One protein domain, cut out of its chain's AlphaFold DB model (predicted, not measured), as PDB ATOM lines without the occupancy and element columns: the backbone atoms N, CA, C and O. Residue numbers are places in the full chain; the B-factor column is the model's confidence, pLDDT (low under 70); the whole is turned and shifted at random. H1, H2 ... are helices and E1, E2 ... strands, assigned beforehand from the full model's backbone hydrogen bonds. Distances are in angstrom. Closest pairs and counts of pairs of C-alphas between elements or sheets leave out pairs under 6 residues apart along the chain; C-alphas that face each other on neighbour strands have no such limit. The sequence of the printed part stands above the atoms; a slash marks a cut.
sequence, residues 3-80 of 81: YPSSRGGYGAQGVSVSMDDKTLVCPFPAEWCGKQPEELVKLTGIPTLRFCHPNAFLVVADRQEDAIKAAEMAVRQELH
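AT A GLANCE: This is residues 3 to 80 of the 81 residues of an uncharacterized protein of Lachnospiraceae bacterium (UniProt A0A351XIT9). Helix H2 packs over one face of a small antiparallel sheet, E1 E3 E2, with short H1 beside edge strand E2. Of 78 printed residues, under half are in named elements, in order E1, H1, E2, E3, H2; the class is mixed. The whole is compact, radius of gyration of the C-alphas 11.8 A, spans 34 by 30 by 20 A.

HOW THE PARTS SIT: Antiparallel E1, residues 10 to 13, and E3, residues 58 to 61, have N 10 and O 61 within hydrogen-bond range, 2.8 A. E3 forms a hairpin with E2, residues 49 to 52; N 50 and O 60 are 3.0 A apart. H1, residues 37 to 44, only grazes the sheet. H2, residues 64 to 78, is over E1 and E3, its height over the sheet 9.6 A. Both helices have every O i to N i+4 pair within hydrogen-bond range.

IN THESE COORDINATES: E1 begins at C-alpha 10 (-32.883, -28.160, -1.571); H2, 21.4 A long, ends at C-alpha 78 (-42.611, -26.090, -20.935).

THE WHOLE: Residues 14 to 36 form a long link. The printed part has no cut, and no printed residue has pLDDT under 70.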
ATOM      1  N   TYR A   3     -29.607 -27.445  -5.889       98.00
ATOM      2  CA  TYR A   3     -28.538 -27.182  -4.921       98.00
ATOM      3  C   TYR A   3     -29.050 -27.225  -3.468       98.00
ATOM      4  O   TYR A   3     -30.237 -26.984  -3.229       98.00
ATOM      5  N   PRO A   4     -28.187 -27.517  -2.475       97.81
ATOM      6  CA  PRO A   4     -28.556 -27.417  -1.064       97.81
ATOM      7  C   PRO A   4     -28.857 -25.961  -0.686       97.81
ATOM      8  O   PRO A   4     -28.088 -25.050  -0.984       97.81
ATOM      9  N   SER A   5     -29.986 -25.735  -0.021       94.25
ATOM     10  CA  SER A   5     -30.428 -24.401   0.385       94.25
ATOM     11  C   SER A   5     -29.832 -24.012   1.738       94.25
ATOM     12  O   SER A   5     -29.911 -24.773   2.702       94.25
ATOM     13  N   SER A   6     -29.339 -22.775   1.862       93.06
ATOM     14  CA  SER A   6     -28.918 -22.202   3.154       93.06
ATOM     15  C   SER A   6     -30.072 -22.037   4.152       93.06
ATOM     16  O   SER A   6     -29.842 -21.813   5.336       93.06
ATOM     17  N   ARG A   7     -31.319 -22.180   3.687       89.75
ATOM     18  CA  ARG A   7     -32.551 -22.163   4.494       89.75
ATOM     19  C   ARG A   7     -33.078 -23.573   4.797       89.75
ATOM     20  O   ARG A   7     -34.244 -23.722   5.154       89.75
ATOM     21  N   GLY A   8     -32.244 -24.598   4.609       93.94
ATOM     22  CA  GLY A   8     -32.603 -26.006   4.771       93.94
ATOM     23  C   GLY A   8     -33.274 -26.612   3.535       93.94
ATOM     24  O   GLY A   8     -33.961 -25.928   2.765       93.94
ATOM     25  N   GLY A   9     -33.078 -27.917   3.348       97.38
ATOM     26  CA  GLY A   9     -33.541 -28.650   2.170       97.38
ATOM     27  C   GLY A   9     -32.778 -28.269   0.898       97.38
ATOM     28  O   GLY A   9     -31.594 -27.929   0.942       97.38
ATOM     29  N   TYR A  10     -33.465 -28.311  -0.240       98.69
ATOM     30  CA  TYR A  10     -32.883 -28.160  -1.571       98.69
ATOM     31  C   TYR A  10     -33.686 -27.172  -2.414       98.69
ATOM     32  O   TYR A  10     -34.911 -27.253  -2.493       98.69
ATOM     33  N   GLY A  11     -32.979 -26.233  -3.038       98.31
ATOM     34  CA  GLY A  11     -33.540 -25.306  -4.009       98.31
ATOM     35  C   GLY A  11     -33.399 -25.857  -5.423       98.31
ATOM     36  O   GLY A  11     -32.369 -26.442  -5.760       98.31
ATOM     37  N   ALA A  12     -34.412 -25.634  -6.256       98.25
ATOM     38  CA  ALA A  12     -34.293 -25.776  -7.699       98.25
ATOM     39  C   ALA A  12     -34.599 -24.432  -8.357       98.25
ATOM     40  O   ALA A  12     -35.673 -23.872  -8.153       98.25
ATOM     41  N   GLN A  13     -33.649 -23.912  -9.130       97.69
ATOM     42  CA  GLN A  13     -33.739 -22.592  -9.749       97.69
ATOM     43  C   GLN A  13     -33.677 -22.698 -11.275       97.69
ATOM     44  O   GLN A  13     -32.864 -23.461 -11.822       97.69
ATOM     45  N   GLY A  14     -34.531 -21.920 -11.941       96.25
ATOM     46  CA  GLY A  14     -34.496 -21.718 -13.385       96.25
ATOM     47  C   GLY A  14     -33.182 -21.062 -13.813       96.25
ATOM     48  O   GLY A  14     -32.599 -20.265 -13.078       96.25
ATOM     49  N   VAL A  15     -32.695 -21.422 -14.997       95.19
ATOM     50  CA  VAL A  15     -31.470 -20.845 -15.570       95.19
ATOM     51  C   VAL A  15     -31.872 -19.718 -16.512       95.19
ATOM     52  O   VAL A  15     -32.835 -19.871 -17.263       95.19
ATOM     53  N   SER A  16     -31.172 -18.586 -16.447       95.56
ATOM     54  CA  SER A  16     -31.404 -17.471 -17.363       95.56
ATOM     55  C   SER A  16     -30.842 -17.764 -18.758       95.56
ATOM     56  O   SER A  16     -29.893 -18.536 -18.890       95.56
ATOM     57  N   VAL A  17     -31.421 -17.156 -19.798       94.81
ATOM     58  CA  VAL A  17     -30.986 -17.322 -21.198       94.81
ATOM     59  C   VAL A  17     -29.513 -16.942 -21.365       94.81
ATOM     60  O   VAL A  17     -28.771 -17.625 -22.069       94.81
ATOM     61  N   SER A  18     -29.068 -15.877 -20.696       94.44
ATOM     62  CA  SER A  18     -27.661 -15.474 -20.671       94.44
ATOM     63  C   SER A  18     -27.318 -14.722 -19.379       94.44
ATOM     64  O   SER A  18     -28.103 -14.691 -18.425       94.44
ATOM     65  N   MET A  19     -26.112 -14.150 -19.302       90.50
ATOM     66  CA  MET A  19     -25.742 -13.273 -18.186       90.50
ATOM     67  C   MET A  19     -26.471 -11.924 -18.251       90.50
ATOM     68  O   MET A  19     -26.882 -11.424 -17.198       90.50
ATOM     69  N   ASP A  20     -26.658 -11.377 -19.452       95.44
ATOM     70  CA  ASP A  20     -27.306 -10.085 -19.701       95.44
ATOM     71  C   ASP A  20     -28.837 -10.192 -19.753       95.44
ATOM     72  O   ASP A  20     -29.537  -9.290 -19.297       95.44
ATOM     73  N   ASP A  21     -29.367 -11.320 -20.235       93.50
ATOM     74  CA  ASP A  21     -30.805 -11.590 -20.288       93.50
ATOM     75  C   ASP A  21     -31.237 -12.475 -19.115       93.50
ATOM     76  O   ASP A  21     -30.911 -13.662 -19.048       93.50
ATOM     77  N   LYS A  22     -31.992 -11.884 -18.180       92.56
ATOM     78  CA  LYS A  22     -32.512 -12.566 -16.984       92.56
ATOM     79  C   LYS A  22     -33.776 -13.387 -17.235       92.56
ATOM     80  O   LYS A  22     -34.263 -14.017 -16.296       92.56
ATOM     81  N   THR A  23     -34.296 -13.407 -18.461       95.00
ATOM     82  CA  THR A  23     -35.404 -14.285 -18.848       95.00
ATOM     83  C   THR A  23     -35.015 -15.734 -18.588       95.00
ATOM     84  O   THR A  23     -33.896 -16.147 -18.890       95.00
ATOM     85  N   LEU A  24     -35.912 -16.508 -17.981       95.19
ATOM     86  CA  LEU A  24     -35.654 -17.913 -17.679       95.19
ATOM     87  C   LEU A  24     -35.880 -18.770 -18.920       95.19
ATOM     88  O   LEU A  24     -36.892 -18.619 -19.592       95.19
ATOM     89  N   VAL A  25     -34.985 -19.731 -19.154       94.38
ATOM     90  CA  VAL A  25     -35.159 -20.764 -20.189       94.38
ATOM     91  C   VAL A  25     -36.393 -21.623 -19.904       94.38
ATOM     92  O   VAL A  25     -37.083 -22.050 -20.818       94.38
ATOM     93  N   CYS A  26     -36.665 -21.882 -18.624       96.06
ATOM     94  CA  CYS A  26     -37.834 -22.624 -18.167       96.06
ATOM     95  C   CYS A  26     -38.256 -22.076 -16.795       96.06
ATOM     96  O   CYS A  26     -37.582 -22.367 -15.798       96.06
ATOM     97  N   PRO A  27     -39.318 -21.255 -16.713       96.94
ATOM     98  CA  PRO A  27     -39.919 -20.894 -15.435       96.94
ATOM     99  C   PRO A  27     -40.659 -22.097 -14.829       96.94
ATOM    100  O   PRO A  27     -41.065 -23.020 -15.534       96.94
ATOM    101  N   PHE A  28     -40.870 -22.083 -13.514       97.88
ATOM    102  CA  PHE A  28     -41.807 -23.007 -12.874       97.88
ATOM    103  C   PHE A  28     -43.262 -22.664 -13.259       97.88
ATOM    104  O   PHE A  28     -43.548 -21.530 -13.654       97.88
ATOM    105  N   PRO A  29     -44.211 -23.610 -13.154       96.88
ATOM    106  CA  PRO A  29     -45.600 -23.354 -13.524       96.88
ATOM    107  C   PRO A  29     -46.223 -22.202 -12.724       96.88
ATOM    108  O   PRO A  29     -46.098 -22.131 -11.499       96.88
ATOM    109  N   ALA A  30     -46.938 -21.307 -13.415       96.50
ATOM    110  CA  ALA A  30     -47.569 -20.137 -12.800       96.50
ATOM    111  C   ALA A  30     -48.567 -20.522 -11.692       96.50
ATOM    112  O   ALA A  30     -48.671 -19.833 -10.683       96.50
ATOM    113  N   GLU A  31     -49.238 -21.668 -11.834       97.25
ATOM    114  CA  GLU A  31     -50.196 -22.197 -10.855       97.25
ATOM    115  C   GLU A  31     -49.569 -22.520  -9.491       97.25
ATOM    116  O   GLU A  31     -50.283 -22.599  -8.493       97.25
ATOM    117  N   TRP A  32     -48.245 -22.698  -9.426       98.06
ATOM    118  CA  TRP A  32     -47.527 -22.983  -8.181       98.06
ATOM    119  C   TRP A  32     -47.145 -21.703  -7.432       98.06
ATOM    120  O   TRP A  32     -46.885 -21.735  -6.231       98.06
ATOM    121  N   CYS A  33     -47.060 -20.571  -8.130       97.94
ATOM    122  CA  CYS A  33     -46.462 -19.343  -7.619       97.94
ATOM    123  C   CYS A  33     -47.202 -18.824  -6.378       97.94
ATOM    124  O   CYS A  33     -48.395 -18.534  -6.427       97.94
ATOM    125  N   GLY A  34     -46.485 -18.699  -5.253       97.31
ATOM    126  CA  GLY A  34     -47.045 -18.183  -3.997       97.31
ATOM    127  C   GLY A  34     -48.058 -19.102  -3.301       97.31
ATOM    128  O   GLY A  34     -48.682 -18.676  -2.330       97.31
ATOM    129  N   LYS A  35     -48.228 -20.343  -3.770       98.38
ATOM    130  CA  LYS A  35     -49.102 -21.337  -3.139       98.38
ATOM    131  C   LYS A  35     -48.552 -21.818  -1.803       98.38
ATOM    132  O   LYS A  35     -47.337 -21.903  -1.613       98.38
ATOM    133  N   GLN A  36     -49.463 -22.159  -0.892       98.06
ATOM    134  CA  GLN A  36     -49.092 -22.764   0.386       98.06
ATOM    135  C   GLN A  36     -48.555 -24.190   0.177       98.06
ATOM    136  O   GLN A  36     -48.917 -24.834  -0.816       98.06
ATOM    137  N   PRO A  37     -47.721 -24.717   1.094       98.00
ATOM    138  CA  PRO A  37     -47.146 -26.058   0.976       98.00
ATOM    139  C   PRO A  37     -48.184 -27.147   0.674       98.00
ATOM    140  O   PRO A  37     -47.991 -27.960  -0.225       98.00
ATOM    141  N   GLU A  38     -49.331 -27.139   1.352       98.19
ATOM    142  CA  GLU A  38     -50.367 -28.160   1.170       98.19
ATOM    143  C   GLU A  38     -51.020 -28.084  -0.216       98.19
ATOM    144  O   GLU A  38     -51.408 -29.108  -0.778       98.19
ATOM    145  N   GLU A  39     -51.150 -26.882  -0.784       98.31
ATOM    146  CA  GLU A  39     -51.633 -26.692  -2.154       98.31
ATOM    147  C   GLU A  39     -50.593 -27.172  -3.171       98.31
ATOM    148  O   GLU A  39     -50.951 -27.864  -4.120       98.31
ATOM    149  N   LEU A  40     -49.310 -26.864  -2.954       98.50
ATOM    150  CA  LEU A  40     -48.212 -27.320  -3.811       98.50
ATOM    151  C   LEU A  40     -48.139 -28.847  -3.866       98.50
ATOM    152  O   LEU A  40     -48.067 -29.422  -4.952       98.50
ATOM    153  N   VAL A  41     -48.220 -29.515  -2.716       98.50
ATOM    154  CA  VAL A  41     -48.239 -30.982  -2.648       98.50
ATOM    155  C   VAL A  41     -49.448 -31.546  -3.396       98.50
ATOM    156  O   VAL A  41     -49.300 -32.502  -4.151       98.50
ATOM    157  N   LYS A  42     -50.637 -30.943  -3.256       98.31
ATOM    158  CA  LYS A  42     -51.843 -31.381  -3.984       98.31
ATOM    159  C   LYS A  42     -51.731 -31.188  -5.497       98.31
ATOM    160  O   LYS A  42     -52.153 -32.066  -6.241       98.31
ATOM    161  N   LEU A  43     -51.183 -30.058  -5.944       97.56
ATOM    162  CA  LEU A  43     -51.043 -29.726  -7.366       97.56
ATOM    163  C   LEU A  43     -49.994 -30.593  -8.066       97.56
ATOM    164  O   LEU A  43     -50.158 -30.948  -9.228       97.56
ATOM    165  N   THR A  44     -48.904 -30.907  -7.368       97.81
ATOM    166  CA  THR A  44     -47.723 -31.539  -7.976       97.81
ATOM    167  C   THR A  44     -47.576 -33.017  -7.639       97.81
ATOM    168  O   THR A  44     -46.882 -33.744  -8.344       97.81
ATOM    169  N   GLY A  45     -48.172 -33.468  -6.534       98.38
ATOM    170  CA  GLY A  45     -47.899 -34.776  -5.944       98.38
ATOM    171  C   GLY A  45     -46.501 -34.903  -5.327       98.38
ATOM    172  O   GLY A  45     -46.126 -36.001  -4.919       98.38
ATOM    173  N   ILE A  46     -45.714 -33.821  -5.256       98.56
ATOM    174  CA  ILE A  46     -44.349 -33.826  -4.719       98.56
ATOM    175  C   ILE A  46     -44.418 -33.586  -3.203       98.56
ATOM    176  O   ILE A  46     -44.710 -32.463  -2.793       98.56
ATOM    177  N   PRO A  47     -44.140 -34.594  -2.350       98.12
ATOM    178  CA  PRO A  47     -44.511 -34.545  -0.933       98.12
ATOM    179  C   PRO A  47     -43.811 -33.462  -0.120       98.12
ATOM    180  O   PRO A  47     -44.383 -32.965   0.843       98.12
ATOM    181  N   THR A  48     -42.565 -33.125  -0.468       98.44
ATOM    182  CA  THR A  48     -41.772 -32.164   0.312       98.44
ATOM    183  C   THR A  48     -41.622 -30.801  -0.352       98.44
ATOM    184  O   THR A  48     -40.851 -29.974   0.133       98.44
ATOM    185  N   LEU A  49     -42.346 -30.546  -1.446       98.50
ATOM    186  CA  LEU A  49     -42.366 -29.243  -2.105       98.50
ATOM    187  C   LEU A  49     -43.130 -28.242  -1.234       98.50
ATOM    188  O   LEU A  49     -44.340 -28.354  -1.060       98.50
ATOM    189  N   ARG A  50     -42.421 -27.247  -0.696       97.56
ATOM    190  CA  ARG A  50     -42.984 -26.321   0.302       97.56
ATOM    191  C   ARG A  50     -42.976 -24.859  -0.116       97.56
ATOM    192  O   ARG A  50     -43.493 -24.012   0.600       97.56
ATOM    193  N   PHE A  51     -42.342 -24.537  -1.239       98.12
ATOM    194  CA  PHE A  51     -42.263 -23.163  -1.711       98.12
ATOM    195  C   PHE A  51     -42.088 -23.108  -3.222       98.12
ATOM    196  O   PHE A  51     -41.268 -23.835  -3.780       98.12
ATOM    197  N   CYS A  52     -42.797 -22.175  -3.850       98.44
ATOM    198  CA  CYS A  52     -42.528 -21.691  -5.195       98.44
ATOM    199  C   CYS A  52     -42.560 -20.161  -5.164       98.44
ATOM    200  O   CYS A  52     -43.523 -19.559  -4.679       98.44
ATOM    201  N   HIS A  53     -41.496 -19.528  -5.656       97.94
ATOM    202  CA  HIS A  53     -41.379 -18.077  -5.666       97.94
ATOM    203  C   HIS A  53     -42.499 -17.453  -6.523       97.94
ATOM    204  O   HIS A  53     -42.777 -17.978  -7.599       97.94
ATOM    205  N   PRO A  54     -43.097 -16.310  -6.125       97.88
ATOM    206  CA  PRO A  54     -44.157 -15.649  -6.899       97.88
ATOM    207  C   PRO A  54     -43.810 -15.362  -8.370       97.88
ATOM    208  O   PRO A  54     -44.671 -15.410  -9.235       97.88
ATOM    209  N   ASN A  55     -42.531 -15.110  -8.652       97.00
ATOM    210  CA  ASN A  55     -42.001 -14.894 -10.008       97.00
ATOM    211  C   ASN A  55     -41.496 -16.181 -10.696       97.00
ATOM    212  O   ASN A  55     -40.655 -16.098 -11.585       97.00
ATOM    213  N   ALA A  56     -41.916 -17.365 -10.245       97.19
ATOM    214  CA  ALA A  56     -41.643 -18.659 -10.880       97.19
ATOM    215  C   ALA A  56     -40.162 -19.041 -11.101       97.19
ATOM    216  O   ALA A  56     -39.880 -19.953 -11.875       97.19
ATOM    217  N   PHE A  57     -39.193 -18.379 -10.462       97.62
ATOM    218  CA  PHE A  57     -37.772 -18.653 -10.728       97.62
ATOM    219  C   PHE A  57     -37.152 -19.717  -9.823       97.62
ATOM    220  O   PHE A  57     -36.088 -20.239 -10.146       97.62
ATOM    221  N   LEU A  58     -37.781 -20.027  -8.688       97.81
ATOM    222  CA  LEU A  58     -37.227 -20.888  -7.646       97.81
ATOM    223  C   LEU A  58     -38.335 -21.686  -6.969       97.81
ATOM    224  O   LEU A  58     -39.343 -21.111  -6.559       97.81
ATOM    225  N   VAL A  59     -38.079 -22.968  -6.742       98.38
ATOM    226  CA  VAL A  59     -38.809 -23.788  -5.773       98.38
ATOM    227  C   VAL A  59     -37.879 -24.300  -4.684       98.38
ATOM    228  O   VAL A  59     -36.662 -24.367  -4.872       98.38
ATOM    229  N   VAL A  60     -38.451 -24.687  -3.545       98.38
ATOM    230  CA  VAL A  60     -37.708 -25.339  -2.463       98.38
ATOM    231  C   VAL A  60     -38.466 -26.568  -1.975       98.38
ATOM    232  O   VAL A  60     -39.672 -26.504  -1.722       98.38
ATOM    233  N   ALA A  61     -37.736 -27.670  -1.819       98.62
ATOM    234  CA  ALA A  61     -38.221 -28.909  -1.227       98.62
ATOM    235  C   ALA A  61     -37.326 -29.354  -0.059       98.62
ATOM    236  O   ALA A  61     -36.189 -28.890   0.067       98.62
ATOM    237  N   ASP A  62     -37.810 -30.225   0.827       98.38
ATOM    238  CA  ASP A  62     -36.968 -30.756   1.915       98.38
ATOM    239  C   ASP A  62     -35.998 -31.829   1.414       98.38
ATOM    240  O   ASP A  62     -34.882 -31.938   1.923       98.38
ATOM    241  N   ARG A  63     -36.389 -32.591   0.385       98.56
ATOM    242  CA  ARG A  63     -35.565 -33.648  -0.215       98.56
ATOM    243  C   ARG A  63     -35.019 -33.232  -1.572       98.56
ATOM    244  O   ARG A  63     -35.715 -32.620  -2.380       98.56
ATOM    245  N   GLN A  64     -33.785 -33.639  -1.853       98.50
ATOM    246  CA  GLN A  64     -33.132 -33.356  -3.130       98.50
ATOM    247  C   GLN A  64     -33.899 -33.956  -4.311       98.50
ATOM    248  O   GLN A  64     -34.099 -33.284  -5.317       98.50
ATOM    249  N   GLU A  65     -34.359 -35.201  -4.174       98.62
ATOM    250  CA  GLU A  65     -35.138 -35.904  -5.201       98.62
ATOM    251  C   GLU A  65     -36.429 -35.161  -5.573       98.62
ATOM    252  O   GLU A  65     -36.823 -35.148  -6.732       98.62
ATOM    253  N   ASP A  66     -37.062 -34.493  -4.611       98.69
ATOM    254  CA  ASP A  66     -38.307 -33.763  -4.823       98.69
ATOM    255  C   ASP A  66     -38.052 -32.408  -5.499       98.69
ATOM    256  O   ASP A  66     -38.817 -32.001  -6.372       98.69
ATOM    257  N   ALA A  67     -36.931 -31.749  -5.185       98.62
ATOM    258  CA  ALA A  67     -36.472 -30.573  -5.925       98.62
ATOM    259  C   ALA A  67     -36.109 -30.919  -7.385       98.62
ATOM    260  O   ALA A  67     -36.407 -30.141  -8.293       98.62
ATOM    261  N   ILE A  68     -35.509 -32.093  -7.621       98.62
ATOM    262  CA  ILE A  68     -35.231 -32.611  -8.971       98.62
ATOM    263  C   ILE A  68     -36.541 -32.878  -9.719       98.62
ATOM    264  O   ILE A  68     -36.727 -32.319 -10.798       98.62
ATOM    265  N   LYS A  69     -37.482 -33.630  -9.128       98.56
ATOM    266  CA  LYS A  69     -38.803 -33.902  -9.730       98.56
ATOM    267  C   LYS A  69     -39.539 -32.617 -10.106       98.56
ATOM    268  O   LYS A  69     -40.150 -32.545 -11.168       98.56
ATOM    269  N   ALA A  70     -39.477 -31.591  -9.257       98.38
ATOM    270  CA  ALA A  70     -40.097 -30.300  -9.538       98.38
ATOM    271  C   ALA A  70     -39.471 -29.618 -10.768       98.38
ATOM    272  O   ALA A  70     -40.195 -29.102 -11.619       98.38
ATOM    273  N   ALA A  71     -38.139 -29.647 -10.892       97.94
ATOM    274  CA  ALA A  71     -37.436 -29.111 -12.057       97.94
ATOM    275  C   ALA A  71     -37.753 -29.897 -13.342       97.94
ATOM    276  O   ALA A  71     -38.023 -29.294 -14.377       97.94
ATOM    277  N   GLU A  72     -37.771 -31.229 -13.273       97.94
ATOM    278  CA  GLU A  72     -38.136 -32.094 -14.402       97.94
ATOM    279  C   GLU A  72     -39.576 -31.850 -14.864       97.94
ATOM    280  O   GLU A  72     -39.838 -31.772 -16.064       97.94
ATOM    281  N   MET A  73     -40.510 -31.686 -13.922       97.50
ATOM    282  CA  MET A  73     -41.907 -31.396 -14.230       97.50
ATOM    283  C   MET A  73     -42.066 -30.042 -14.923       97.50
ATOM    284  O   MET A  73     -42.796 -29.964 -15.908       97.50
ATOM    285  N   ALA A  74     -41.357 -29.009 -14.459       96.69
ATOM    286  CA  ALA A  74     -41.354 -27.700 -15.109       96.69
ATOM    287  C   ALA A  74     -40.845 -27.794 -16.557       96.69
ATOM    288  O   ALA A  74     -41.542 -27.367 -17.473       96.69
ATOM    289  N   VAL A  75     -39.694 -28.445 -16.776       95.31
ATOM    290  CA  VAL A  75     -39.128 -28.654 -18.124       95.31
ATOM    291  C   VAL A  75     -40.095 -29.430 -19.013       95.31
ATOM    292  O   VAL A  75     -40.323 -29.057 -20.162       95.31
ATOM    293  N   ARG A  76     -40.704 -30.497 -18.488       95.50
ATOM    294  CA  ARG A  76     -41.678 -31.286 -19.240       95.50
ATOM    295  C   ARG A  76     -42.892 -30.451 -19.630       95.50
ATOM    296  O   ARG A  76     -43.332 -30.573 -20.764       95.50
ATOM    297  N   GLN A  77     -43.444 -29.640 -18.732       91.94
ATOM    298  CA  GLN A  77     -44.601 -28.799 -19.050       91.94
ATOM    299  C   GLN A  77     -44.256 -27.700 -20.058       91.94
ATOM    300  O   GLN A  77     -45.063 -27.440 -20.944       91.94
ATOM    301  N   GLU A  78     -43.066 -27.102 -19.975       88.69
ATOM    302  CA  GLU A  78     -42.611 -26.090 -20.935       88.69
ATOM    303  C   GLU A  78     -42.476 -26.657 -22.355       88.69
ATOM    304  O   GLU A  78     -42.901 -26.020 -23.310       88.69
ATOM    305  N   LEU A  79     -41.975 -27.891 -22.498       83.25
ATOM    306  CA  LEU A  79     -41.836 -28.562 -23.799       83.25
ATOM    307  C   LEU A  79     -43.167 -28.890 -24.500       83.25
ATOM    308  O   LEU A  79     -43.147 -29.249 -25.674       83.25
ATOM    309  N   HIS A  80     -44.298 -28.833 -23.792       79.50
ATOM    310  CA  HIS A  80     -45.626 -29.139 -24.344       79.50
ATOM    311  C   HIS A  80     -46.517 -27.890 -24.494       79.50
ATOM    312  O   HIS A  80     -47.727 -28.038 -24.676       79.50
TER     313      HIS A  80